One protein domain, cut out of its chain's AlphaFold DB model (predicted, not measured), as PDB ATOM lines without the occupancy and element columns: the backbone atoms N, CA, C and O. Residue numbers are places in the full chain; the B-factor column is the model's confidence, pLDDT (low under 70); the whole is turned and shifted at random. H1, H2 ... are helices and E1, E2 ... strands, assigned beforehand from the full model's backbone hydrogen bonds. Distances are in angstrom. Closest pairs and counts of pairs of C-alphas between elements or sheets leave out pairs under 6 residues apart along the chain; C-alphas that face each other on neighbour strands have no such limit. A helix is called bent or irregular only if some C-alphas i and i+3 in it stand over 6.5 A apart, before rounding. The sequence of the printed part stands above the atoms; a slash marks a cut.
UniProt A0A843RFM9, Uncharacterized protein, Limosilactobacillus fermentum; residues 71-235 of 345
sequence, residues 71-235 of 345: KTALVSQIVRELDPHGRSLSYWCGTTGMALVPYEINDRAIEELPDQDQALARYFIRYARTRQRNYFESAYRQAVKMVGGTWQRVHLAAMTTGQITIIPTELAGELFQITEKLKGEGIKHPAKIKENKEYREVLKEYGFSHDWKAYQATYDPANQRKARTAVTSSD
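What this domain is: This is residues 71 to 235 of the 345 residues of an uncharacterized protein of Limosilactobacillus fermentum (UniProt A0A843RFM9). The domain is an open V: the long helix H4 makes one arm and a bent two-strand ribbon, E1 and E2, the other, and the arms come together where the last part of H4 leads into E1. At that joined end H1 packs on H4 and H8 packs on H1, while H2 sits between the arms; H3 folds back beside the first part of H4, and H7, with H5 side by side and H6 near them, packs on the far end of the ribbon. The printed part has 165 residues with eight named helices and two named strands, in the order H1, H2, H3, H4, E1, H5, H6, H7, E2, H8; the class is mostly helix, and the sheet E1 - E2 is antiparallel. It is only just compact, close to loose, with a radius of gyration of the C-alphas of 18.4 A and spans of 51, 43 and 28 A.

Where its parts are: H1, residues 71 to 81, begins at C-alpha 71 (136.371, 126.816, 158.581). H2 is residues 89 to 96 and H3 residues 103 to 111. H4, residues 115 to 146, is 46.4 A long and ends at C-alpha 146 (148.503, 123.893, 162.908). E1, residues 150 to 159, is 26.9 A long and bends by 51 degrees at residue 153. H5, residues 169 to 184, is 22.5 A long. H6 is residues 190 to 195 and H7 residues 197 to 205. E2, residues 208 to 218, is 25.6 A long and bends by 65 degrees at residue 211. H8, residues 221 to 228, ends at C-alpha 228 (148.533, 116.822, 156.275).

How they stand to each other: H1 is the hub and touches H2, H4 and H8. Residues 135 to 146 of H4 touch it at a steep tilt of 65 degrees, the closest C-alphas being those of Val 75 and Ala 143, 5.0 A apart. H1 and H8 touch at a steep tilt of 40 degrees, opposite ways, closest at the C-alphas of Arg 80 and Arg 228, 5.8 A. H1 and H2 touch, about perpendicular at 83 degrees, closest at the C-alphas of Gln 77 and Thr 96, 5.9 A. The closest C-alphas of H2 and E2 are those of Leu 89 and Ala 214, 6.7 A. H3 and H4 form a helical hairpin at a shallow tilt of 23 degrees, closest at the C-alphas of Ile 110 and Gln 118, 5.6 A. E1 and E2 are antiparallel, with N 152 and O 216 within hydrogen-bond range at 2.9 A and N 214 and O 154 at 2.8 A. The closest C-alphas of H7 and E2 are those of Leu 203 and Ser 209, 6.3 A. H5 and H7 touch at a shallow tilt of 5 degrees, opposite ways, closest at the C-alphas of Leu 175 and Tyr 199, 6.2 A. H6 touches no helix but is near H5 and H7. H4 is apart from H5, H6 and H7. Each O i to N i+4 pair is within hydrogen-bond range in H1, H2, H4, H5, H6, H7 and H8; in H3 it is 3 of 5.

The domain as a whole: The two C-alphas farthest apart are those of Pro 114 and Ala 222, 54.6 A. The printed part has no cut, and no link between its named elements is long. Mean pLDDT of the printed part is 81.0; it is under 70 at residues 103 to 104, 156 to 167, 189 to 191, 209 and 233.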
ATOM      1  N   LYS A  71     135.071 126.520 157.976       88.69
ATOM      2  CA  LYS A  71     136.371 126.816 158.581       88.69
ATOM      3  C   LYS A  71     137.278 125.590 158.580       88.69
ATOM      4  O   LYS A  71     138.469 125.723 158.302       88.69
ATOM      5  N   THR A  72     136.739 124.417 158.894       85.25
ATOM      6  CA  THR A  72     137.487 123.158 158.889       85.25
ATOM      7  C   THR A  72     137.947 122.793 157.485       85.25
ATOM      8  O   THR A  72     139.119 122.444 157.306       85.25
ATOM      9  N   ALA A  73     137.062 122.938 156.498       88.50
ATOM     10  CA  ALA A  73     137.368 122.686 155.095       88.50
ATOM     11  C   ALA A  73     138.514 123.594 154.602       88.50
ATOM     12  O   ALA A  73     139.542 123.110 154.120       88.50
ATOM     13  N   LEU A  74     138.418 124.904 154.867       91.69
ATOM     14  CA  LEU A  74     139.455 125.878 154.509       91.69
ATOM     15  C   LEU A  74     140.795 125.602 155.189       91.69
ATOM     16  O   LEU A  74     141.832 125.611 154.531       91.69
ATOM     17  N   VAL A  75     140.802 125.348 156.503       90.56
ATOM     18  CA  VAL A  75     142.048 125.046 157.229       90.56
ATOM     19  C   VAL A  75     142.718 123.810 156.639       90.56
ATOM     20  O   VAL A  75     143.933 123.803 156.454       90.56
ATOM     21  N   SER A  76     141.935 122.784 156.314       87.38
ATOM     22  CA  SER A  76     142.448 121.536 155.758       87.38
ATOM     23  C   SER A  76     143.099 121.735 154.392       87.38
ATOM     24  O   SER A  76     144.208 121.243 154.163       87.38
ATOM     25  N   GLN A  77     142.454 122.500 153.511       87.75
ATOM     26  CA  GLN A  77     142.981 122.797 152.183       87.75
ATOM     27  C   GLN A  77     144.212 123.701 152.246       87.75
ATOM     28  O   GLN A  77     145.215 123.415 151.598       87.75
ATOM     29  N   ILE A  78     144.203 124.715 153.115       91.94
ATOM     30  CA  ILE A  78     145.372 125.574 153.328       91.94
ATOM     31  C   ILE A  78     146.547 124.764 153.887       91.94
ATOM     32  O   ILE A  78     147.654 124.935 153.407       91.94
ATOM     33  N   VAL A  79     146.356 123.854 154.853       90.06
ATOM     34  CA  VAL A  79     147.453 123.004 155.373       90.06
ATOM     35  C   VAL A  79     148.062 122.130 154.271       90.06
ATOM     36  O   VAL A  79     149.276 121.892 154.259       90.06
ATOM     37  N   ARG A  80     147.234 121.639 153.344       86.19
ATOM     38  CA  ARG A  80     147.695 120.852 152.195       86.19
ATOM     39  C   ARG A  80     148.524 121.702 151.250       86.19
ATOM     40  O   ARG A  80     149.657 121.328 150.992       86.19
ATOM     41  N   GLU A  81     148.022 122.855 150.852       87.44
ATOM     42  CA  GLU A  81     148.652 123.712 149.842       87.44
ATOM     43  C   GLU A  81     149.649 124.719 150.432       87.44
ATOM     44  O   GLU A  81     150.221 125.520 149.704       87.44
ATOM     45  N   LEU A  82     149.866 124.697 151.756       88.25
ATOM     46  CA  LEU A  82     150.788 125.615 152.417       88.25
ATOM     47  C   LEU A  82     152.173 125.504 151.787       88.25
ATOM     48  O   LEU A  82     152.729 124.411 151.672       88.25
ATOM     49  N   ASP A  83     152.726 126.646 151.416       78.88
ATOM     50  CA  ASP A  83     154.097 126.765 150.962       78.88
ATOM     51  C   ASP A  83     154.767 127.944 151.698       78.88
ATOM     52  O   ASP A  83     154.078 128.783 152.298       78.88
ATOM     53  N   PRO A  84     156.111 127.988 151.749       70.75
ATOM     54  CA  PRO A  84     156.836 129.075 152.407       70.75
ATOM     55  C   PRO A  84     156.881 130.367 151.570       70.75
ATOM     56  O   PRO A  84     157.447 131.375 152.012       70.75
ATOM     57  N   HIS A  85     156.317 130.363 150.359       76.38
ATOM     58  CA  HIS A  85     156.298 131.512 149.471       76.38
ATOM     59  C   HIS A  85     155.121 132.437 149.805       76.38
ATOM     60  O   HIS A  85     154.086 132.048 150.345       76.38
ATOM     61  N   GLY A  86     155.289 133.725 149.506       74.88
ATOM     62  CA  GLY A  86     154.198 134.682 149.627       74.88
ATOM     63  C   GLY A  86     153.189 134.470 148.501       74.88
ATOM     64  O   GLY A  86     153.518 134.669 147.335       74.88
ATOM     65  N   ARG A  87     151.943 134.123 148.842       81.25
ATOM     66  CA  ARG A  87     150.851 133.941 147.868       81.25
ATOM     67  C   ARG A  87     149.731 134.960 148.047       81.25
ATOM     68  O   ARG A  87     149.421 135.359 149.172       81.25
ATOM     69  N   SER A  88     149.121 135.402 146.948       80.06
ATOM     70  CA  SER A  88     148.072 136.434 146.965       80.06
ATOM     71  C   SER A  88     146.766 135.903 147.554       80.06
ATOM     72  O   SER A  88     146.547 134.692 147.612       80.06
ATOM     73  N   LEU A  89     145.867 136.802 147.978       83.56
ATOM     74  CA  LEU A  89     144.515 136.385 148.379       83.56
ATOM     75  C   LEU A  89     143.808 135.648 147.235       83.56
ATOM     76  O   LEU A  89     143.187 134.624 147.478       83.56
ATOM     77  N   SER A  90     143.924 136.153 146.004       79.06
ATOM     78  CA  SER A  90     143.281 135.562 144.827       79.06
ATOM     79  C   SER A  90     143.779 134.144 144.558       79.06
ATOM     80  O   SER A  90     142.955 133.260 144.353       79.06
ATOM     81  N   TYR A  91     145.095 133.910 144.662       82.94
ATOM     82  CA  TYR A  91     145.672 132.565 144.583       82.94
ATOM     83  C   TYR A  91     145.034 131.647 145.622       82.94
ATOM     84  O   TYR A  91     144.491 130.602 145.283       82.94
ATOM     85  N   TRP A  92     145.032 132.064 146.892       86.25
ATOM     86  CA  TRP A  92     144.460 131.250 147.958       86.25
ATOM     87  C   TRP A  92     142.975 130.978 147.754       86.25
ATOM     88  O   TRP A  92     142.537 129.852 147.967       86.25
ATOM     89  N   CYS A  93     142.195 131.973 147.335       86.50
ATOM     90  CA  CYS A  93     140.772 131.807 147.067       86.50
ATOM     91  C   CYS A  93     140.517 130.842 145.904       86.50
ATOM     92  O   CYS A  93     139.624 130.009 146.027       86.50
ATOM     93  N   GLY A  94     141.304 130.897 144.825       82.81
ATOM     94  CA  GLY A  94     141.231 129.918 143.733       82.81
ATOM     95  C   GLY A  94     141.589 128.512 144.212       82.81
ATOM     96  O   GLY A  94     140.802 127.577 144.084       82.81
ATOM     97  N   THR A  95     142.729 128.380 144.889       84.19
ATOM     98  CA  THR A  95     143.239 127.100 145.392       84.19
ATOM     99  C   THR A  95     142.302 126.439 146.402       84.19
ATOM    100  O   THR A  95     142.154 125.216 146.379       84.19
ATOM    101  N   THR A  96     141.665 127.227 147.275       87.50
ATOM    102  CA  THR A  96     140.763 126.745 148.336       87.50
ATOM    103  C   THR A  96     139.302 126.613 147.910       87.50
ATOM    104  O   THR A  96     138.521 126.103 148.694       87.50
ATOM    105  N   GLY A  97     138.910 127.050 146.708       86.81
ATOM    106  CA  GLY A  97     137.506 126.999 146.273       86.81
ATOM    107  C   GLY A  97     136.627 128.137 146.812       86.81
ATOM    108  O   GLY A  97     135.406 128.046 146.795       86.81
ATOM    109  N   MET A  98     137.221 129.240 147.273       89.81
ATOM    110  CA  MET A  98     136.484 130.452 147.658       89.81
ATOM    111  C   MET A  98     136.435 131.515 146.555       89.81
ATOM    112  O   MET A  98     136.187 132.684 146.856       89.81
ATOM    113  N   ALA A  99     136.749 131.173 145.307       86.00
ATOM    114  CA  ALA A  99     136.776 132.136 144.213       86.00
ATOM    115  C   ALA A  99     135.420 132.856 144.050       86.00
ATOM    116  O   ALA A  99     134.350 132.259 144.175       86.00
ATOM    117  N   LEU A 100     135.500 134.160 143.784       87.25
ATOM    118  CA  LEU A 100     134.379 135.027 143.420       87.25
ATOM    119  C   LEU A 100     134.611 135.510 141.989       87.25
ATOM    120  O   LEU A 100     135.764 135.534 141.546       87.25
ATOM    121  N   VAL A 101     133.554 135.931 141.297       82.56
ATOM    122  CA  VAL A 101     133.684 136.450 139.928       82.56
ATOM    123  C   VAL A 101     134.609 137.685 139.918       82.56
ATOM    124  O   VAL A 101     134.485 138.548 140.801       82.56
ATOM    125  N   PRO A 102     135.584 137.774 138.991       72.88
ATOM    126  CA  PRO A 102     136.446 138.945 138.804       72.88
ATOM    127  C   PRO A 102     135.668 140.257 138.620       72.88
ATOM    128  O   PRO A 102     134.532 140.258 138.150       72.88
ATOM    129  N   TYR A 103     136.270 141.388 139.004       68.69
ATOM    130  CA  TYR A 103     135.588 142.690 138.917       68.69
ATOM    131  C   TYR A 103     135.296 143.074 137.467       68.69
ATOM    132  O   TYR A 103     134.225 143.580 137.170       68.69
ATOM    133  N   GLU A 104     136.225 142.760 136.574       65.44
ATOM    134  CA  GLU A 104     136.203 143.097 135.156       65.44
ATOM    135  C   GLU A 104     135.045 142.412 134.417       65.44
ATOM    136  O   GLU A 104     134.478 142.979 133.484       65.44
ATOM    137  N   ILE A 105     134.683 141.203 134.861       70.62
ATOM    138  CA  ILE A 105     133.536 140.443 134.349       70.62
ATOM    139  C   ILE A 105     132.238 141.000 134.949       70.62
ATOM    140  O   ILE A 105     131.259 141.208 134.235       70.62
ATOM    141  N   ASN A 106     132.253 141.309 136.246       75.88
ATOM    142  CA  ASN A 106     131.088 141.836 136.947       75.88
ATOM    143  C   ASN A 106     130.676 143.232 136.487       75.88
ATOM    144  O   ASN A 106     129.485 143.487 136.378       75.88
ATOM    145  N   ASP A 107     131.618 144.146 136.249       74.25
ATOM    146  CA  ASP A 107     131.281 145.548 135.988       74.25
ATOM    147  C   ASP A 107     130.447 145.708 134.709       74.25
ATOM    148  O   ASP A 107     129.444 146.414 134.748       74.25
ATOM    149  N   ARG A 108     130.768 144.975 133.632       75.25
ATOM    150  CA  ARG A 108     129.966 144.983 132.393       75.25
ATOM    151  C   ARG A 108     128.579 144.384 132.601       75.25
ATOM    152  O   ARG A 108     127.589 144.960 132.178       75.25
ATOM    153  N   ALA A 109     128.510 143.244 133.286       78.00
ATOM    154  CA  ALA A 109     127.249 142.548 133.523       78.00
ATOM    155  C   ALA A 109     126.321 143.334 134.474       78.00
ATOM    156  O   ALA A 109     125.102 143.256 134.371       78.00
ATOM    157  N   ILE A 110     126.892 144.121 135.394       84.31
ATOM    158  CA  ILE A 110     126.139 145.002 136.294       84.31
ATOM    159  C   ILE A 110     125.578 146.211 135.550       84.31
ATOM    160  O   ILE A 110     124.487 146.646 135.889       84.31
ATOM    161  N   GLU A 111     126.290 146.764 134.565       85.62
ATOM    162  CA  GLU A 111     125.828 147.939 133.803       85.62
ATOM    163  C   GLU A 111     124.516 147.691 133.041       85.62
ATOM    164  O   GLU A 111     123.789 148.639 132.754       85.62
ATOM    165  N   GLU A 112     124.179 146.429 132.769       85.50
ATOM    166  CA  GLU A 112     122.932 146.025 132.109       85.50
ATOM    167  C   GLU A 112     121.724 145.943 133.066       85.50
ATOM    168  O   GLU A 112     120.583 145.836 132.615       85.50
ATOM    169  N   LEU A 113     121.943 146.006 134.387       87.25
ATOM    170  CA  LEU A 113     120.875 145.947 135.390       87.25
ATOM    171  C   LEU A 113     120.225 147.328 135.618       87.25
ATOM    172  O   LEU A 113     120.875 148.356 135.425       87.25
ATOM    173  N   PRO A 114     118.974 147.396 136.112       89.19
ATOM    174  CA  PRO A 114     118.378 148.650 136.581       89.19
ATOM    175  C   PRO A 114     119.210 149.309 137.694       89.19
ATOM    176  O   PRO A 114     119.734 148.603 138.554       89.19
ATOM    177  N   ASP A 115     119.279 150.646 137.747       86.12
ATOM    178  CA  ASP A 115     120.133 151.419 138.681       86.12
ATOM    179  C   ASP A 115     120.089 150.930 140.140       86.12
ATOM    180  O   ASP A 115     121.118 150.813 140.816       86.12
ATOM    181  N   GLN A 116     118.889 150.616 140.636       84.12
ATOM    182  CA  GLN A 116     118.689 150.117 141.995       84.12
ATOM    183  C   GLN A 116     119.345 148.742 142.208       84.12
ATOM    184  O   GLN A 116     120.002 148.522 143.230       84.12
ATOM    185  N   ASP A 117     119.217 147.843 141.232       87.19
ATOM    186  CA  ASP A 117     119.839 146.521 141.257       87.19
ATOM    187  C   ASP A 117     121.350 146.612 141.012       87.19
ATOM    188  O   ASP A 117     122.102 145.863 141.636       87.19
ATOM    189  N   GLN A 118     121.838 147.591 140.236       90.06
ATOM    190  CA  GLN A 118     123.278 147.854 140.122       90.06
ATOM    191  C   GLN A 118     123.893 148.211 141.476       90.06
ATOM    192  O   GLN A 118     124.921 147.659 141.885       90.06
ATOM    193  N   ALA A 119     123.268 149.150 142.194       87.62
ATOM    194  CA  ALA A 119     123.732 149.577 143.508       87.62
ATOM    195  C   ALA A 119     123.741 148.399 144.495       87.62
ATOM    196  O   ALA A 119     124.710 148.226 145.250       87.62
ATOM    197  N   LEU A 120     122.706 147.556 144.448       90.81
ATOM    198  CA  LEU A 120     122.572 146.382 145.299       90.81
ATOM    199  C   LEU A 120     123.587 145.280 144.953       90.81
ATOM    200  O   LEU A 120     124.256 144.765 145.851       90.81
ATOM    201  N   ALA A 121     123.804 144.990 143.669       90.00
ATOM    202  CA  ALA A 121     124.821 144.050 143.196       90.00
ATOM    203  C   ALA A 121     126.220 144.483 143.647       90.00
ATOM    204  O   ALA A 121     126.963 143.710 144.259       90.00
ATOM    205  N   ARG A 122     126.561 145.763 143.455       87.56
ATOM    206  CA  ARG A 122     127.835 146.332 143.921       87.56
ATOM    207  C   ARG A 122     127.973 146.242 145.445       87.56
ATOM    208  O   ARG A 122     129.076 145.991 145.945       87.56
ATOM    209  N   TYR A 123     126.886 146.429 146.202       89.69
ATOM    210  CA  TYR A 123     126.885 146.219 147.654       89.69
ATOM    211  C   TYR A 123     127.186 144.755 148.005       89.69
ATOM    212  O   TYR A 123     128.104 144.492 148.788       89.69
ATOM    213  N   PHE A 124     126.470 143.800 147.408       92.19
ATOM    214  CA  PHE A 124     126.623 142.375 147.698       92.19
ATOM    215  C   PHE A 124     127.988 141.815 147.293       92.19
ATOM    216  O   PHE A 124     128.594 141.079 148.071       92.19
ATOM    217  N   ILE A 125     128.549 142.237 146.159       88.50
ATOM    218  CA  ILE A 125     129.918 141.876 145.753       88.50
ATOM    219  C   ILE A 125     130.931 142.377 146.781       88.50
ATOM    220  O   ILE A 125     131.823 141.638 147.215       88.50
ATOM    221  N   ARG A 126     130.793 143.631 147.229       86.56
ATOM    222  CA  ARG A 126     131.672 144.197 148.257       86.56
ATOM    223  C   ARG A 126     131.528 143.458 149.587       86.56
ATOM    224  O   ARG A 126     132.537 143.204 150.259       86.56
ATOM    225  N   TYR A 127     130.300 143.113 149.964       89.75
ATOM    226  CA  TYR A 127     130.001 142.315 151.147       89.75
ATOM    227  C   TYR A 127     130.691 140.945 151.066       89.75
ATOM    228  O   TYR A 127     131.502 140.621 151.939       89.75
ATOM    229  N   ALA A 128     130.474 140.202 149.977       91.19
ATOM    230  CA  ALA A 128     131.055 138.885 149.737       91.19
ATOM    231  C   ALA A 128     132.589 138.919 149.779       91.19
ATOM    232  O   ALA A 128     133.193 138.151 150.524       91.19
ATOM    233  N   ARG A 129     133.238 139.866 149.088       87.88
ATOM    234  CA  ARG A 129     134.709 140.022 149.092       87.88
ATOM    235  C   ARG A 129     135.270 140.365 150.471       87.88
ATOM    236  O   ARG A 129     136.322 139.862 150.871       87.88
ATOM    237  N   THR A 130     134.570 141.206 151.232       86.94
ATOM    238  CA  THR A 130     134.984 141.539 152.604       86.94
ATOM    239  C   THR A 130     134.953 140.300 153.494       86.94
ATOM    240  O   THR A 130     135.896 140.047 154.247       86.94
ATOM    241  N   ARG A 131     133.888 139.501 153.385       91.12
ATOM    242  CA  ARG A 131     133.724 138.262 154.148       91.12
ATOM    243  C   ARG A 131     134.680 137.169 153.691       91.12
ATOM    244  O   ARG A 131     135.302 136.557 154.551       91.12
ATOM    245  N   GLN A 132     134.883 136.999 152.385       92.38
ATOM    246  CA  GLN A 132     135.876 136.102 151.783       92.38
ATOM    247  C   GLN A 132     137.248 136.298 152.435       92.38
ATOM    248  O   GLN A 132     137.820 135.355 152.977       92.38
ATOM    249  N   ARG A 133     137.740 137.544 152.481       90.25
ATOM    250  CA  ARG A 133     139.010 137.864 153.146       90.25
ATOM    251  C   ARG A 133     138.996 137.480 154.626       90.25
ATOM    252  O   ARG A 133     139.975 136.927 155.112       90.25
ATOM    253  N   ASN A 134     137.920 137.777 155.353       90.75
ATOM    254  CA  ASN A 134     137.844 137.502 156.791       90.75
ATOM    255  C   ASN A 134     137.834 135.992 157.094       90.75
ATOM    256  O   ASN A 134     138.548 135.548 157.998       90.75
ATOM    257  N   TYR A 135     137.062 135.208 156.335       92.50
ATOM    258  CA  TYR A 135     137.042 133.748 156.439       92.50
ATOM    259  C   TYR A 135     138.407 133.157 156.085       92.50
ATOM    260  O   TYR A 135     138.947 132.381 156.879       92.50
ATOM    261  N   PHE A 136     139.008 133.605 154.975       93.06
ATOM    262  CA  PHE A 136     140.361 133.209 154.589       93.06
ATOM    263  C   PHE A 136     141.375 133.515 155.689       93.06
ATOM    264  O   PHE A 136     142.047 132.608 156.162       93.06
ATOM    265  N   GLU A 137     141.490 134.772 156.132       92.50
ATOM    266  CA  GLU A 137     142.508 135.165 157.112       92.50
ATOM    267  C   GLU A 137     142.343 134.387 158.425       92.50
ATOM    268  O   GLU A 137     143.332 133.982 159.037       92.50
ATOM    269  N   SER A 138     141.103 134.143 158.857       91.12
ATOM    270  CA  SER A 138     140.805 133.329 160.039       91.12
ATOM    271  C   SER A 138     141.280 131.879 159.875       91.12
ATOM    272  O   SER A 138     141.935 131.341 160.775       91.12
ATOM    273  N   ALA A 139     140.998 131.258 158.725       92.75
ATOM    274  CA  ALA A 139     141.418 129.894 158.414       92.75
ATOM    275  C   ALA A 139     142.938 129.789 158.214       92.75
ATOM    276  O   ALA A 139     143.573 128.928 158.816       92.75
ATOM    277  N   TYR A 140     143.546 130.709 157.467       92.81
ATOM    278  CA  TYR A 140     144.983 130.751 157.198       92.81
ATOM    279  C   TYR A 140     145.799 130.852 158.487       92.81
ATOM    280  O   TYR A 140     146.700 130.052 158.731       92.81
ATOM    281  N   ARG A 141     145.411 131.758 159.394       90.69
ATOM    282  CA  ARG A 141     146.020 131.878 160.730       90.69
ATOM    283  C   ARG A 141     145.961 130.570 161.512       90.69
ATOM    284  O   ARG A 141     146.897 130.246 162.241       90.69
ATOM    285  N   GLN A 142     144.849 129.846 161.417       88.56
ATOM    286  CA  GLN A 142     144.672 128.575 162.110       88.56
ATOM    287  C   GLN A 142     145.473 127.445 161.447       88.56
ATOM    288  O   GLN A 142     146.065 126.650 162.171       88.56
ATOM    289  N   ALA A 143     145.543 127.405 160.118       90.69
ATOM    290  CA  ALA A 143     146.340 126.449 159.352       90.69
ATOM    291  C   ALA A 143     147.840 126.601 159.629       90.69
ATOM    292  O   ALA A 143     148.512 125.627 159.960       90.69
ATOM    293  N   VAL A 144     148.353 127.832 159.605       90.25
ATOM    294  CA  VAL A 144     149.761 128.128 159.906       90.25
ATOM    295  C   VAL A 144     150.099 127.773 161.357       90.25
ATOM    296  O   VAL A 144     151.075 127.074 161.633       90.25
ATOM    297  N   LYS A 145     149.197 128.100 162.291       85.56
ATOM    298  CA  LYS A 145     149.276 127.593 163.666       85.56
ATOM    299  C   LYS A 145     149.124 126.081 163.760       85.56
ATOM    300  O   LYS A 145     149.496 125.530 164.775       85.56
ATOM    301  N   MET A 146     148.574 125.354 162.803       81.88
ATOM    302  CA  MET A 146     148.503 123.893 162.908       81.88
ATOM    303  C   MET A 146     149.854 123.240 162.592       81.88
ATOM    304  O   MET A 146     150.171 122.187 163.144       81.88
ATOM    305  N   VAL A 147     150.661 123.885 161.747       83.44
ATOM    306  CA  VAL A 147     151.954 123.368 161.273       83.44
ATOM    307  C   VAL A 147     153.158 123.862 162.075       83.44
ATOM    308  O   VAL A 147     154.288 123.673 161.647       83.44
ATOM    309  N   GLY A 148     152.967 124.497 163.230       77.62
ATOM    310  CA  GLY A 148     154.102 125.038 163.984       77.62
ATOM    311  C   GLY A 148     154.574 126.407 163.512       77.62
ATOM    312  O   GLY A 148     155.437 126.960 164.175       77.62
ATOM    313  N   GLY A 149     153.958 127.010 162.491       81.88
ATOM    314  CA  GLY A 149     154.482 128.215 161.851       81.88
ATOM    315  C   GLY A 149     153.921 129.553 162.301       81.88
ATOM    316  O   GLY A 149     152.835 129.622 162.870       81.88
ATOM    317  N   THR A 150     154.620 130.627 161.954       82.00
ATOM    318  CA  THR A 150     154.139 132.013 162.022       82.00
ATOM    319  C   THR A 150     153.695 132.492 160.644       82.00
ATOM    320  O   THR A 150     154.062 131.914 159.624       82.00
ATOM    321  N   TRP A 151     152.875 133.541 160.595       85.69
ATOM    322  CA  TRP A 151     152.431 134.128 159.334       85.69
ATOM    323  C   TRP A 151     152.590 135.641 159.355       85.69
ATOM    324  O   TRP A 151     152.505 136.275 160.411       85.69
ATOM    325  N   GLN A 152     152.744 136.208 158.168       80.94
ATOM    326  CA  GLN A 152     152.760 137.642 157.948       80.94
ATOM    327  C   GLN A 152     152.042 137.997 156.651       80.94
ATOM    328  O   GLN A 152     151.951 137.194 155.719       80.94
ATOM    329  N   ARG A 153     151.523 139.225 156.603       81.81
ATOM    330  CA  ARG A 153     151.023 139.828 155.372       81.81
ATOM    331  C   ARG A 153     152.081 140.786 154.857       81.81
ATOM    332  O   ARG A 153     152.264 141.854 155.436       81.81
ATOM    333  N   VAL A 154     152.762 140.384 153.798       71.56
ATOM    334  CA  VAL A 154     153.847 141.142 153.176       71.56
ATOM    335  C   VAL A 154     153.329 141.875 151.949       71.56
ATOM    336  O   VAL A 154     152.418 141.408 151.264       71.56
ATOM    337  N   HIS A 155     153.878 143.055 151.707       70.31
ATOM    338  CA  HIS A 155     153.631 143.801 150.485       70.31
ATOM    339  C   HIS A 155     154.617 143.304 149.427       70.31
ATOM    340  O   HIS A 155     155.819 143.526 149.564       70.31
ATOM    341  N   LEU A 156     154.108 142.602 148.415       67.06
ATOM    342  CA  LEU A 156     154.887 142.196 147.249       67.06
ATOM    343  C   LEU A 156     154.489 143.116 146.092       67.06
ATOM    344  O   LEU A 156     153.317 143.468 145.957       67.06
ATOM    345  N   ALA A 157     155.433 143.500 145.248       62.44
ATOM    346  CA  ALA A 157     155.113 144.152 143.986       62.44
ATOM    347  C   ALA A 157     155.757 143.368 142.851       62.44
ATOM    348  O   ALA A 157     156.856 142.847 143.007       62.44
ATOM    349  N   ALA A 158     155.036 143.241 141.741       60.72
ATOM    350  CA  ALA A 158     155.531 142.542 140.563       60.72
ATOM    351  C   ALA A 158     156.259 143.545 139.665       60.72
ATOM    352  O   ALA A 158     155.628 144.500 139.194       60.72
ATOM    353  N   MET A 159     157.559 143.354 139.419       54.94
ATOM    354  CA  MET A 159     158.242 144.153 138.400       54.94
ATOM    355  C   MET A 159     157.691 143.848 137.011       54.94
ATOM    356  O   MET A 159     157.202 142.750 136.746       54.94
ATOM    357  N   THR A 160     157.833 144.805 136.099       56.72
ATOM    358  CA  THR A 160     157.464 144.660 134.681       56.72
ATOM    359  C   THR A 160     158.185 143.494 133.988       56.72
ATOM    360  O   THR A 160     157.716 143.007 132.969       56.72
ATOM    361  N   THR A 161     159.306 143.027 134.550       50.56
ATOM    362  CA  THR A 161     160.129 141.906 134.062       50.56
ATOM    363  C   THR A 161     160.039 140.649 134.943       50.56
ATOM    364  O   THR A 161     160.929 139.803 134.914       50.56
ATOM    365  N   GLY A 162     158.980 140.509 135.750       45.91
ATOM    366  CA  GLY A 162     158.654 139.251 136.439       45.91
ATOM    367  C   GLY A 162     159.504 138.909 137.669       45.91
ATOM    368  O   GLY A 162     159.374 137.815 138.212       45.91
ATOM    369  N   GLN A 163     160.346 139.825 138.152       56.44
ATOM    370  CA  GLN A 163     161.151 139.609 139.359       56.44
ATOM    371  C   GLN A 163     160.774 140.550 140.513       56.44
ATOM    372  O   GLN A 163     160.179 141.601 140.321       56.44
ATOM    373  N   ILE A 164     161.166 140.139 141.721       51.84
ATOM    374  CA  ILE A 164     161.071 140.812 143.031       51.84
ATOM    375  C   ILE A 164     159.793 140.562 143.856       51.84
ATOM    376  O   ILE A 164     158.669 140.470 143.381       51.84
ATOM    377  N   THR A 165     160.045 140.396 145.159       55.59
ATOM    378  CA  THR A 165     159.154 139.933 146.222       55.59
ATOM    379  C   THR A 165     158.974 140.970 147.339       55.59
ATOM    380  O   THR A 165     158.434 140.624 148.370       55.59
ATOM    381  N   ILE A 166     159.419 142.225 147.240       63.78
ATOM    382  CA  ILE A 166     159.234 143.218 148.325       63.78
ATOM    383  C   ILE A 166     159.134 144.632 147.735       63.78
ATOM    384  O   ILE A 166     159.893 144.973 146.833       63.78
ATOM    385  N   ILE A 167     158.214 145.454 148.254       67.69
ATOM    386  CA  ILE A 167     158.121 146.894 147.945       67.69
ATOM    387  C   ILE A 167     159.223 147.663 148.705       67.69
ATOM    388  O   ILE A 167     159.270 147.533 149.931       67.69
ATOM    389  N   PRO A 168     160.073 148.472 148.036       74.00
ATOM    390  CA  PRO A 168     161.024 149.370 148.694       74.00
ATOM    391  C   PRO A 168     160.346 150.295 149.709       74.00
ATOM    392  O   PRO A 168     159.206 150.718 149.512       74.00
ATOM    393  N   THR A 169     161.030 150.627 150.805       77.44
ATOM    394  CA  THR A 169     160.439 151.432 151.893       77.44
ATOM    395  C   THR A 169     160.040 152.826 151.407       77.44
ATOM    396  O   THR A 169     159.007 153.355 151.813       77.44
ATOM    397  N   GLU A 170     160.835 153.385 150.503       82.62
ATOM    398  CA  GLU A 170     160.647 154.680 149.857       82.62
ATOM    399  C   GLU A 170     159.372 154.663 149.005       82.62
ATOM    400  O   GLU A 170     158.460 155.451 149.251       82.62
ATOM    401  N   LEU A 171     159.237 153.655 148.131       80.19
ATOM    402  CA  LEU A 171     158.024 153.422 147.347       80.19
ATOM    403  C   LEU A 171     156.795 153.250 148.250       80.19
ATOM    404  O   LEU A 171     155.749 153.844 148.009       80.19
ATOM    405  N   ALA A 172     156.898 152.458 149.319       75.94
ATOM    406  CA  ALA A 172     155.791 152.275 150.258       75.94
ATOM    407  C   ALA A 172     155.379 153.595 150.937       75.94
ATOM    408  O   ALA A 172     154.185 153.822 151.154       75.94
ATOM    409  N   GLY A 173     156.349 154.456 151.256       81.19
ATOM    410  CA  GLY A 173     156.126 155.792 151.802       81.19
ATOM    411  C   GLY A 173     155.407 156.713 150.818       81.19
ATOM    412  O   GLY A 173     154.418 157.344 151.189       81.19
ATOM    413  N   GLU A 174     155.839 156.736 149.560       86.69
ATOM    414  CA  GLU A 174     155.213 157.540 148.505       86.69
ATOM    415  C   GLU A 174     153.793 157.061 148.189       86.69
ATOM    416  O   GLU A 174     152.845 157.847 148.235       86.69
ATOM    417  N   LEU A 175     153.596 155.751 147.994       85.25
ATOM    418  CA  LEU A 175     152.264 155.177 147.781       85.25
ATOM    419  C   LEU A 175     151.330 155.458 148.963       85.25
ATOM    420  O   LEU A 175     150.128 155.651 148.761       85.25
ATOM    421  N   PHE A 176     151.852 155.493 150.194       83.62
ATOM    422  CA  PHE A 176     151.078 155.884 151.370       83.62
ATOM    423  C   PHE A 176     150.666 157.359 151.318       83.62
ATOM    424  O   PHE A 176     149.490 157.655 151.521       83.62
ATOM    425  N   GLN A 177     151.585 158.271 150.999       90.12
ATOM    426  CA  GLN A 177     151.274 159.699 150.875       90.12
ATOM    427  C   GLN A 177     150.228 159.958 149.786       90.12
ATOM    428  O   GLN A 177     149.241 160.647 150.043       90.12
ATOM    429  N   ILE A 178     150.381 159.330 148.618       90.19
ATOM    430  CA  ILE A 178     149.408 159.397 147.519       90.19
ATOM    431  C   ILE A 178     148.060 158.839 147.979       90.19
ATOM    432  O   ILE A 178     147.019 159.449 147.764       90.19
ATOM    433  N   THR A 179     148.058 157.707 148.685       84.38
ATOM    434  CA  THR A 179     146.835 157.111 149.242       84.38
ATOM    435  C   THR A 179     146.119 158.066 150.203       84.38
ATOM    436  O   THR A 179     144.898 158.192 150.133       84.38
ATOM    437  N   GLU A 180     146.838 158.724 151.114       90.69
ATOM    438  CA  GLU A 180     146.246 159.669 152.069       90.69
ATOM    439  C   GLU A 180     145.752 160.948 151.383       90.69
ATOM    440  O   GLU A 180     144.641 161.398 151.673       90.69
ATOM    441  N   LYS A 181     146.507 161.473 150.411       93.69
ATOM    442  CA  LYS A 181     146.089 162.592 149.556       93.69
ATOM    443  C   LYS A 181     144.785 162.266 148.824       93.69
ATOM    444  O   LYS A 181     143.797 162.976 148.984       93.69
ATOM    445  N   LEU A 182     144.734 161.129 148.128       89.12
ATOM    446  CA  LEU A 182     143.553 160.679 147.388       89.12
ATOM    447  C   LEU A 182     142.347 160.431 148.302       89.12
ATOM    448  O   LEU A 182     141.216 160.754 147.942       89.12
ATOM    449  N   LYS A 183     142.564 159.915 149.519       85.44
ATOM    450  CA  LYS A 183     141.498 159.814 150.529       85.44
ATOM    451  C   LYS A 183     140.976 161.185 150.958       85.44
ATOM    452  O   LYS A 183     139.766 161.303 151.175       85.44
ATOM    453  N   GLY A 184     141.860 162.177 151.092       87.19
ATOM    454  CA  GLY A 184     141.522 163.577 151.363       87.19
ATOM    455  C   GLY A 184     140.701 164.211 150.238       87.19
ATOM    456  O   GLY A 184     139.744 164.928 150.508       87.19
ATOM    457  N   GLU A 185     140.990 163.838 148.993       87.19
ATOM    458  CA  GLU A 185     140.254 164.236 147.781       87.19
ATOM    459  C   GLU A 185     138.958 163.426 147.553       87.19
ATOM    460  O   GLU A 185     138.258 163.603 146.558       87.19
ATOM    461  N   GLY A 186     138.603 162.522 148.474       82.19
ATOM    462  CA  GLY A 186     137.363 161.738 148.427       82.19
ATOM    463  C   GLY A 186     137.476 160.375 147.731       82.19
ATOM    464  O   GLY A 186     136.565 159.549 147.856       82.19
ATOM    465  N   ILE A 187     138.607 160.059 147.095       77.12
ATOM    466  CA  ILE A 187     138.893 158.743 146.503       77.12
ATOM    467  C   ILE A 187     139.380 157.797 147.605       77.12
ATOM    468  O   ILE A 187     140.563 157.548 147.805       77.12
ATOM    469  N   LYS A 188     138.427 157.243 148.358       71.88
ATOM    470  CA  LYS A 188     138.716 156.366 149.509       71.88
ATOM    471  C   LYS A 188     138.819 154.884 149.148       71.88
ATOM    472  O   LYS A 188     139.255 154.078 149.970       71.88
ATOM    473  N   HIS A 189     138.368 154.498 147.953       57.81
ATOM    474  CA  HIS A 189     138.313 153.094 147.555       57.81
ATOM    475  C   HIS A 189     139.696 152.601 147.095       57.81
ATOM    476  O   HIS A 189     140.214 153.144 146.122       57.81
ATOM    477  N   PRO A 190     140.279 151.547 147.702       64.94
ATOM    478  CA  PRO A 190     141.637 151.101 147.378       64.94
ATOM    479  C   PRO A 190     141.871 150.754 145.904       64.94
ATOM    480  O   PRO A 190     142.958 151.001 145.402       64.94
ATOM    481  N   ALA A 191     140.871 150.208 145.202       61.84
ATOM    482  CA  ALA A 191     140.989 149.930 143.765       61.84
ATOM    483  C   ALA A 191     141.105 151.226 142.942       61.84
ATOM    484  O   ALA A 191     142.032 151.367 142.157       61.84
ATOM    485  N   LYS A 192     140.268 152.228 143.245       70.62
ATOM    486  CA  LYS A 192     140.312 153.542 142.586       70.62
ATOM    487  C   LYS A 192     141.600 154.307 142.899       70.62
ATOM    488  O   LYS A 192     142.106 155.038 142.061       70.62
ATOM    489  N   ILE A 193     142.151 154.114 144.099       76.50
ATOM    490  CA  ILE A 193     143.471 154.637 144.474       76.50
ATOM    491  C   ILE A 193     144.563 153.998 143.605       76.50
ATOM    492  O   ILE A 193     145.390 154.713 143.059       76.50
ATOM    493  N   LYS A 194     144.526 152.673 143.408       74.88
ATOM    494  CA  LYS A 194     145.471 151.935 142.545       74.88
ATOM    495  C   LYS A 194     145.309 152.232 141.049       74.88
ATOM    496  O   LYS A 194     146.224 152.007 140.262       74.88
ATOM    497  N   GLU A 195     144.136 152.696 140.636       77.94
ATOM    498  CA  GLU A 195     143.863 153.170 139.276       77.94
ATOM    499  C   GLU A 195     144.340 154.600 139.037       77.94
ATOM    500  O   GLU A 195     144.496 155.004 137.883       77.94
ATOM    501  N   ASN A 196     144.583 155.363 140.106       88.75
ATOM    502  CA  ASN A 196     145.016 156.740 139.992       88.75
ATOM    503  C   ASN A 196     146.359 156.828 139.256       88.75
ATOM    504  O   ASN A 196     147.280 156.043 139.491       88.75
ATOM    505  N   LYS A 197     146.455 157.815 138.365       89.62
ATOM    506  CA  LYS A 197     147.629 158.039 137.529       89.62
ATOM    507  C   LYS A 197     148.899 158.238 138.362       89.62
ATOM    508  O   LYS A 197     149.872 157.552 138.094       89.62
ATOM    509  N   GLU A 198     148.850 159.068 139.405       89.12
ATOM    510  CA  GLU A 198     149.987 159.355 140.299       89.12
ATOM    511  C   GLU A 198     150.463 158.075 141.004       89.12
ATOM    512  O   GLU A 198     151.652 157.776 141.050       89.12
ATOM    513  N   TYR A 199     149.520 157.247 141.465       87.81
ATOM    514  CA  TYR A 199     149.822 155.961 142.096       87.81
ATOM    515  C   TYR A 199     150.513 154.982 141.131       87.81
ATOM    516  O   TYR A 199     151.476 154.307 141.495       87.81
ATOM    517  N   ARG A 200     150.026 154.894 139.885       84.56
ATOM    518  CA  ARG A 200     150.603 154.029 138.841       84.56
ATOM    519  C   ARG A 200     151.944 154.539 138.327       84.56
ATOM    520  O   ARG A 200     152.803 153.727 137.999       84.56
ATOM    521  N   GLU A 201     152.114 155.852 138.237       88.12
ATOM    522  CA  GLU A 201     153.372 156.481 137.832       88.12
ATOM    523  C   GLU A 201     154.464 156.194 138.854       88.12
ATOM    524  O   GLU A 201     155.501 155.674 138.463       88.12
ATOM    525  N   VAL A 202     154.183 156.368 140.147       88.62
ATOM    526  CA  VAL A 202     155.136 156.024 141.211       88.62
ATOM    527  C   VAL A 202     155.466 154.529 141.218       88.62
ATOM    528  O   VAL A 202     156.629 154.153 141.312       88.62
ATOM    529  N   LEU A 203     154.491 153.638 141.012       82.94
ATOM    530  CA  LEU A 203     154.809 152.218 140.808       82.94
ATOM    531  C   LEU A 203     155.760 152.009 139.618       82.94
ATOM    532  O   LEU A 203     156.762 151.306 139.752       82.94
ATOM    533  N   LYS A 204     155.475 152.644 138.477       83.69
ATOM    534  CA  LYS A 204     156.252 152.515 137.240       83.69
ATOM    535  C   LYS A 204     157.666 153.088 137.360       83.69
ATOM    536  O   LYS A 204     158.588 152.477 136.828       83.69
ATOM    537  N   GLU A 205     157.847 154.215 138.044       86.50
ATOM    538  CA  GLU A 205     159.153 154.842 138.311       86.50
ATOM    539  C   GLU A 205     160.089 153.891 139.053       86.50
ATOM    540  O   GLU A 205     161.266 153.772 138.721       86.50
ATOM    541  N   TYR A 206     159.528 153.135 139.993       80.00
ATOM    542  CA  TYR A 206     160.241 152.108 140.738       80.00
ATOM    543  C   TYR A 206     160.271 150.741 140.022       80.00
ATOM    544  O   TYR A 206     160.738 149.753 140.587       80.00
ATOM    545  N   GLY A 207     159.794 150.665 138.775       75.69
ATOM    546  CA  GLY A 207     159.827 149.458 137.944       75.69
ATOM    547  C   GLY A 207     158.755 148.415 138.273       75.69
ATOM    548  O   GLY A 207     158.886 147.261 137.866       75.69
ATOM    549  N   PHE A 208     157.701 148.796 138.996       71.50
ATOM    550  CA  PHE A 208     156.599 147.922 139.391       71.50
ATOM    551  C   PHE A 208     155.360 148.119 138.521       71.50
ATOM    552  O   PHE A 208     154.966 149.230 138.176       71.50
ATOM    553  N   SER A 209     154.698 147.008 138.210       69.88
ATOM    554  CA  SER A 209     153.428 147.003 137.480       69.88
ATOM    555  C   SER A 209     152.228 147.238 138.407       69.88
ATOM    556  O   SER A 209     151.267 147.896 138.019       69.88
ATOM    557  N   HIS A 210     152.276 146.704 139.631       70.44
ATOM    558  CA  HIS A 210     151.240 146.853 140.657       70.44
ATOM    559  C   HIS A 210     151.752 146.433 142.045       70.44
ATOM    560  O   HIS A 210     152.621 145.564 142.165       70.44
ATOM    561  N   ASP A 211     151.171 147.005 143.105       70.94
ATOM    562  CA  ASP A 211     151.351 146.545 144.483       70.94
ATOM    563  C   ASP A 211     150.264 145.526 144.871       70.94
ATOM    564  O   ASP A 211     149.060 145.706 144.633       70.94
ATOM    565  N   TRP A 212     150.657 144.449 145.541       72.81
ATOM    566  CA  TRP A 212     149.716 143.484 146.092       72.81
ATOM    567  C   TRP A 212     150.173 142.950 147.451       72.81
ATOM    568  O   TRP A 212     151.291 143.156 147.917       72.81
ATOM    569  N   LYS A 213     149.242 142.317 148.167       76.94
ATOM    570  CA  LYS A 213     149.504 141.754 149.496       76.94
ATOM    571  C   LYS A 213     149.552 140.244 149.404       76.94
ATOM    572  O   LYS A 213     148.579 139.631 148.959       76.94
ATOM    573  N   ALA A 214     150.639 139.665 149.888       79.81
ATOM    574  CA  ALA A 214     150.792 138.229 149.989       79.81
ATOM    575  C   ALA A 214     150.716 137.755 151.430       79.81
ATOM    576  O   ALA A 214     151.103 138.456 152.368       79.81
ATOM    577  N   TYR A 215     150.234 136.534 151.585       84.62
ATOM    578  CA  TYR A 215     150.265 135.789 152.825       84.62
ATOM    579  C   TYR A 215     151.445 134.840 152.757       84.62
ATOM    580  O   TYR A 215     151.508 133.991 151.867       84.62
ATOM    581  N   GLN A 216     152.378 135.031 153.679       84.38
ATOM    582  CA  GLN A 216     153.572 134.217 153.803       84.38
ATOM    583  C   GLN A 216     153.563 133.531 155.164       84.38
ATOM    584  O   GLN A 216     153.240 134.160 156.178       84.38
ATOM    585  N   ALA A 217     153.943 132.257 155.175       85.88
ATOM    586  CA  ALA A 217     154.120 131.476 156.385       85.88
ATOM    587  C   ALA A 217     155.585 131.059 156.546       85.88
ATOM    588  O   ALA A 217     156.259 130.719 155.577       85.88
ATOM    589  N   THR A 218     156.064 131.046 157.784       83.00
ATOM    590  CA  THR A 218     157.358 130.475 158.170       83.00
ATOM    591  C   THR A 218     157.075 129.280 159.059       83.00
ATOM    592  O   THR A 218     156.397 129.436 160.069       83.00
ATOM    593  N   TYR A 219     157.512 128.092 158.649       80.75
ATOM    594  CA  TYR A 219     157.295 126.844 159.377       80.75
ATOM    595  C   TYR A 219     158.312 125.781 158.953       80.75
ATOM    596  O   TYR A 219     158.788 125.798 157.819       80.75
ATOM    597  N   ASP A 220     158.573 124.798 159.816       78.50
ATOM    598  CA  ASP A 220     159.283 123.568 159.429       78.50
ATOM    599  C   ASP A 220     158.422 122.697 158.474       78.50
ATOM    600  O   ASP A 220     157.368 122.184 158.886       78.50
ATOM    601  N   PRO A 221     158.860 122.435 157.221       81.69
ATOM    602  CA  PRO A 221     158.133 121.593 156.265       81.69
ATOM    603  C   PRO A 221     157.791 120.186 156.783       81.69
ATOM    604  O   PRO A 221     156.787 119.590 156.374       81.69
ATOM    605  N   ALA A 222     158.575 119.632 157.714       81.44
ATOM    606  CA  ALA A 222     158.271 118.348 158.339       81.44
ATOM    607  C   ALA A 222     156.982 118.400 159.179       81.44
ATOM    608  O   ALA A 222     156.253 117.404 159.266       81.44
ATOM    609  N   ASN A 223     156.661 119.549 159.778       80.50
ATOM    610  CA  ASN A 223     155.430 119.734 160.542       80.50
ATOM    611  C   ASN A 223     154.203 119.829 159.635       80.50
ATOM    612  O   ASN A 223     153.157 119.275 159.981       80.50
ATOM    613  N   GLN A 224     154.339 120.416 158.444       84.12
ATOM    614  CA  GLN A 224     153.276 120.381 157.441       84.12
ATOM    615  C   GLN A 224     152.962 118.947 157.011       84.12
ATOM    616  O   GLN A 224     151.794 118.559 157.013       84.12
ATOM    617  N   ARG A 225     153.975 118.115 156.722       82.56
ATOM    618  CA  ARG A 225     153.751 116.695 156.373       82.56
ATOM    619  C   ARG A 225     152.981 115.952 157.466       82.56
ATOM    620  O   ARG A 225     152.055 115.202 157.170       82.56
ATOM    621  N   LYS A 226     153.312 116.197 158.740       80.06
ATOM    622  CA  LYS A 226     152.578 115.628 159.886       80.06
ATOM    623  C   LYS A 226     151.138 116.143 159.947       80.06
ATOM    624  O   LYS A 226     150.226 115.346 160.159       80.06
ATOM    625  N   ALA A 227     150.926 117.443 159.753       80.56
ATOM    626  CA  ALA A 227     149.605 118.062 159.788       80.56
ATOM    627  C   ALA A 227     148.705 117.611 158.629       80.56
ATOM    628  O   ALA A 227     147.523 117.371 158.863       80.56
ATOM    629  N   ARG A 228     149.261 117.383 157.429       82.19
ATOM    630  CA  ARG A 228     148.533 116.822 156.275       82.19
ATOM    631  C   ARG A 228     147.844 115.496 156.615       82.19
ATOM    632  O   ARG A 228     146.720 115.274 156.188       82.19
ATOM    633  N   THR A 229     148.461 114.649 157.446       78.56
ATOM    634  CA  THR A 229     147.847 113.375 157.886       78.56
ATOM    635  C   THR A 229     146.695 113.535 158.886       78.56
ATOM    636  O   THR A 229     145.997 112.568 159.179       78.56
ATOM    637  N   ALA A 230     146.509 114.733 159.446       72.69
ATOM    638  CA  ALA A 230     145.485 115.034 160.442       72.69
ATOM    639  C   ALA A 230     144.281 115.800 159.865       72.69
ATOM    640  O   ALA A 230     143.327 116.041 160.606       72.69
ATOM    641  N   VAL A 231     144.315 116.175 158.582       76.56
ATOM    642  CA  VAL A 231     143.265 116.959 157.912       76.56
ATOM    643  C   VAL A 231     142.564 116.143 156.824       76.56
ATOM    644  O   VAL A 231     143.201 115.433 156.042       76.56
ATOM    645  N   THR A 232     141.240 116.245 156.759       71.88
ATOM    646  CA  THR A 232     140.415 115.640 155.702       71.88
ATOM    647  C   THR A 232     140.380 116.541 154.473       71.88
ATOM    648  O   THR A 232     140.403 117.759 154.603       71.88
ATOM    649  N   SER A 233     140.375 115.964 153.268       68.25
ATOM    650  CA  SER A 233     140.166 116.763 152.052       68.25
ATOM    651  C   SER A 233     138.725 117.211 152.028       68.25
ATOM    652  O   SER A 233     137.849 116.373 152.213       68.25
ATOM    653  N   SER A 234     138.518 118.475 151.706       74.94
ATOM    654  CA  SER A 234     137.302 118.909 151.037       74.94
ATOM    655  C   SER A 234     137.676 119.202 149.593       74.94
ATOM    656  O   SER A 234     138.789 119.673 149.332       74.94
ATOM    657  N   ASP A 235     136.800 118.853 148.661       77.75
ATOM    658  CA  ASP A 235     136.935 119.327 147.290       77.75
ATOM    659  C   ASP A 235     136.570 120.826 147.214       77.75
ATOM    660  O   ASP A 235     136.000 121.411 148.144       77.75
TER     661      ASP A 235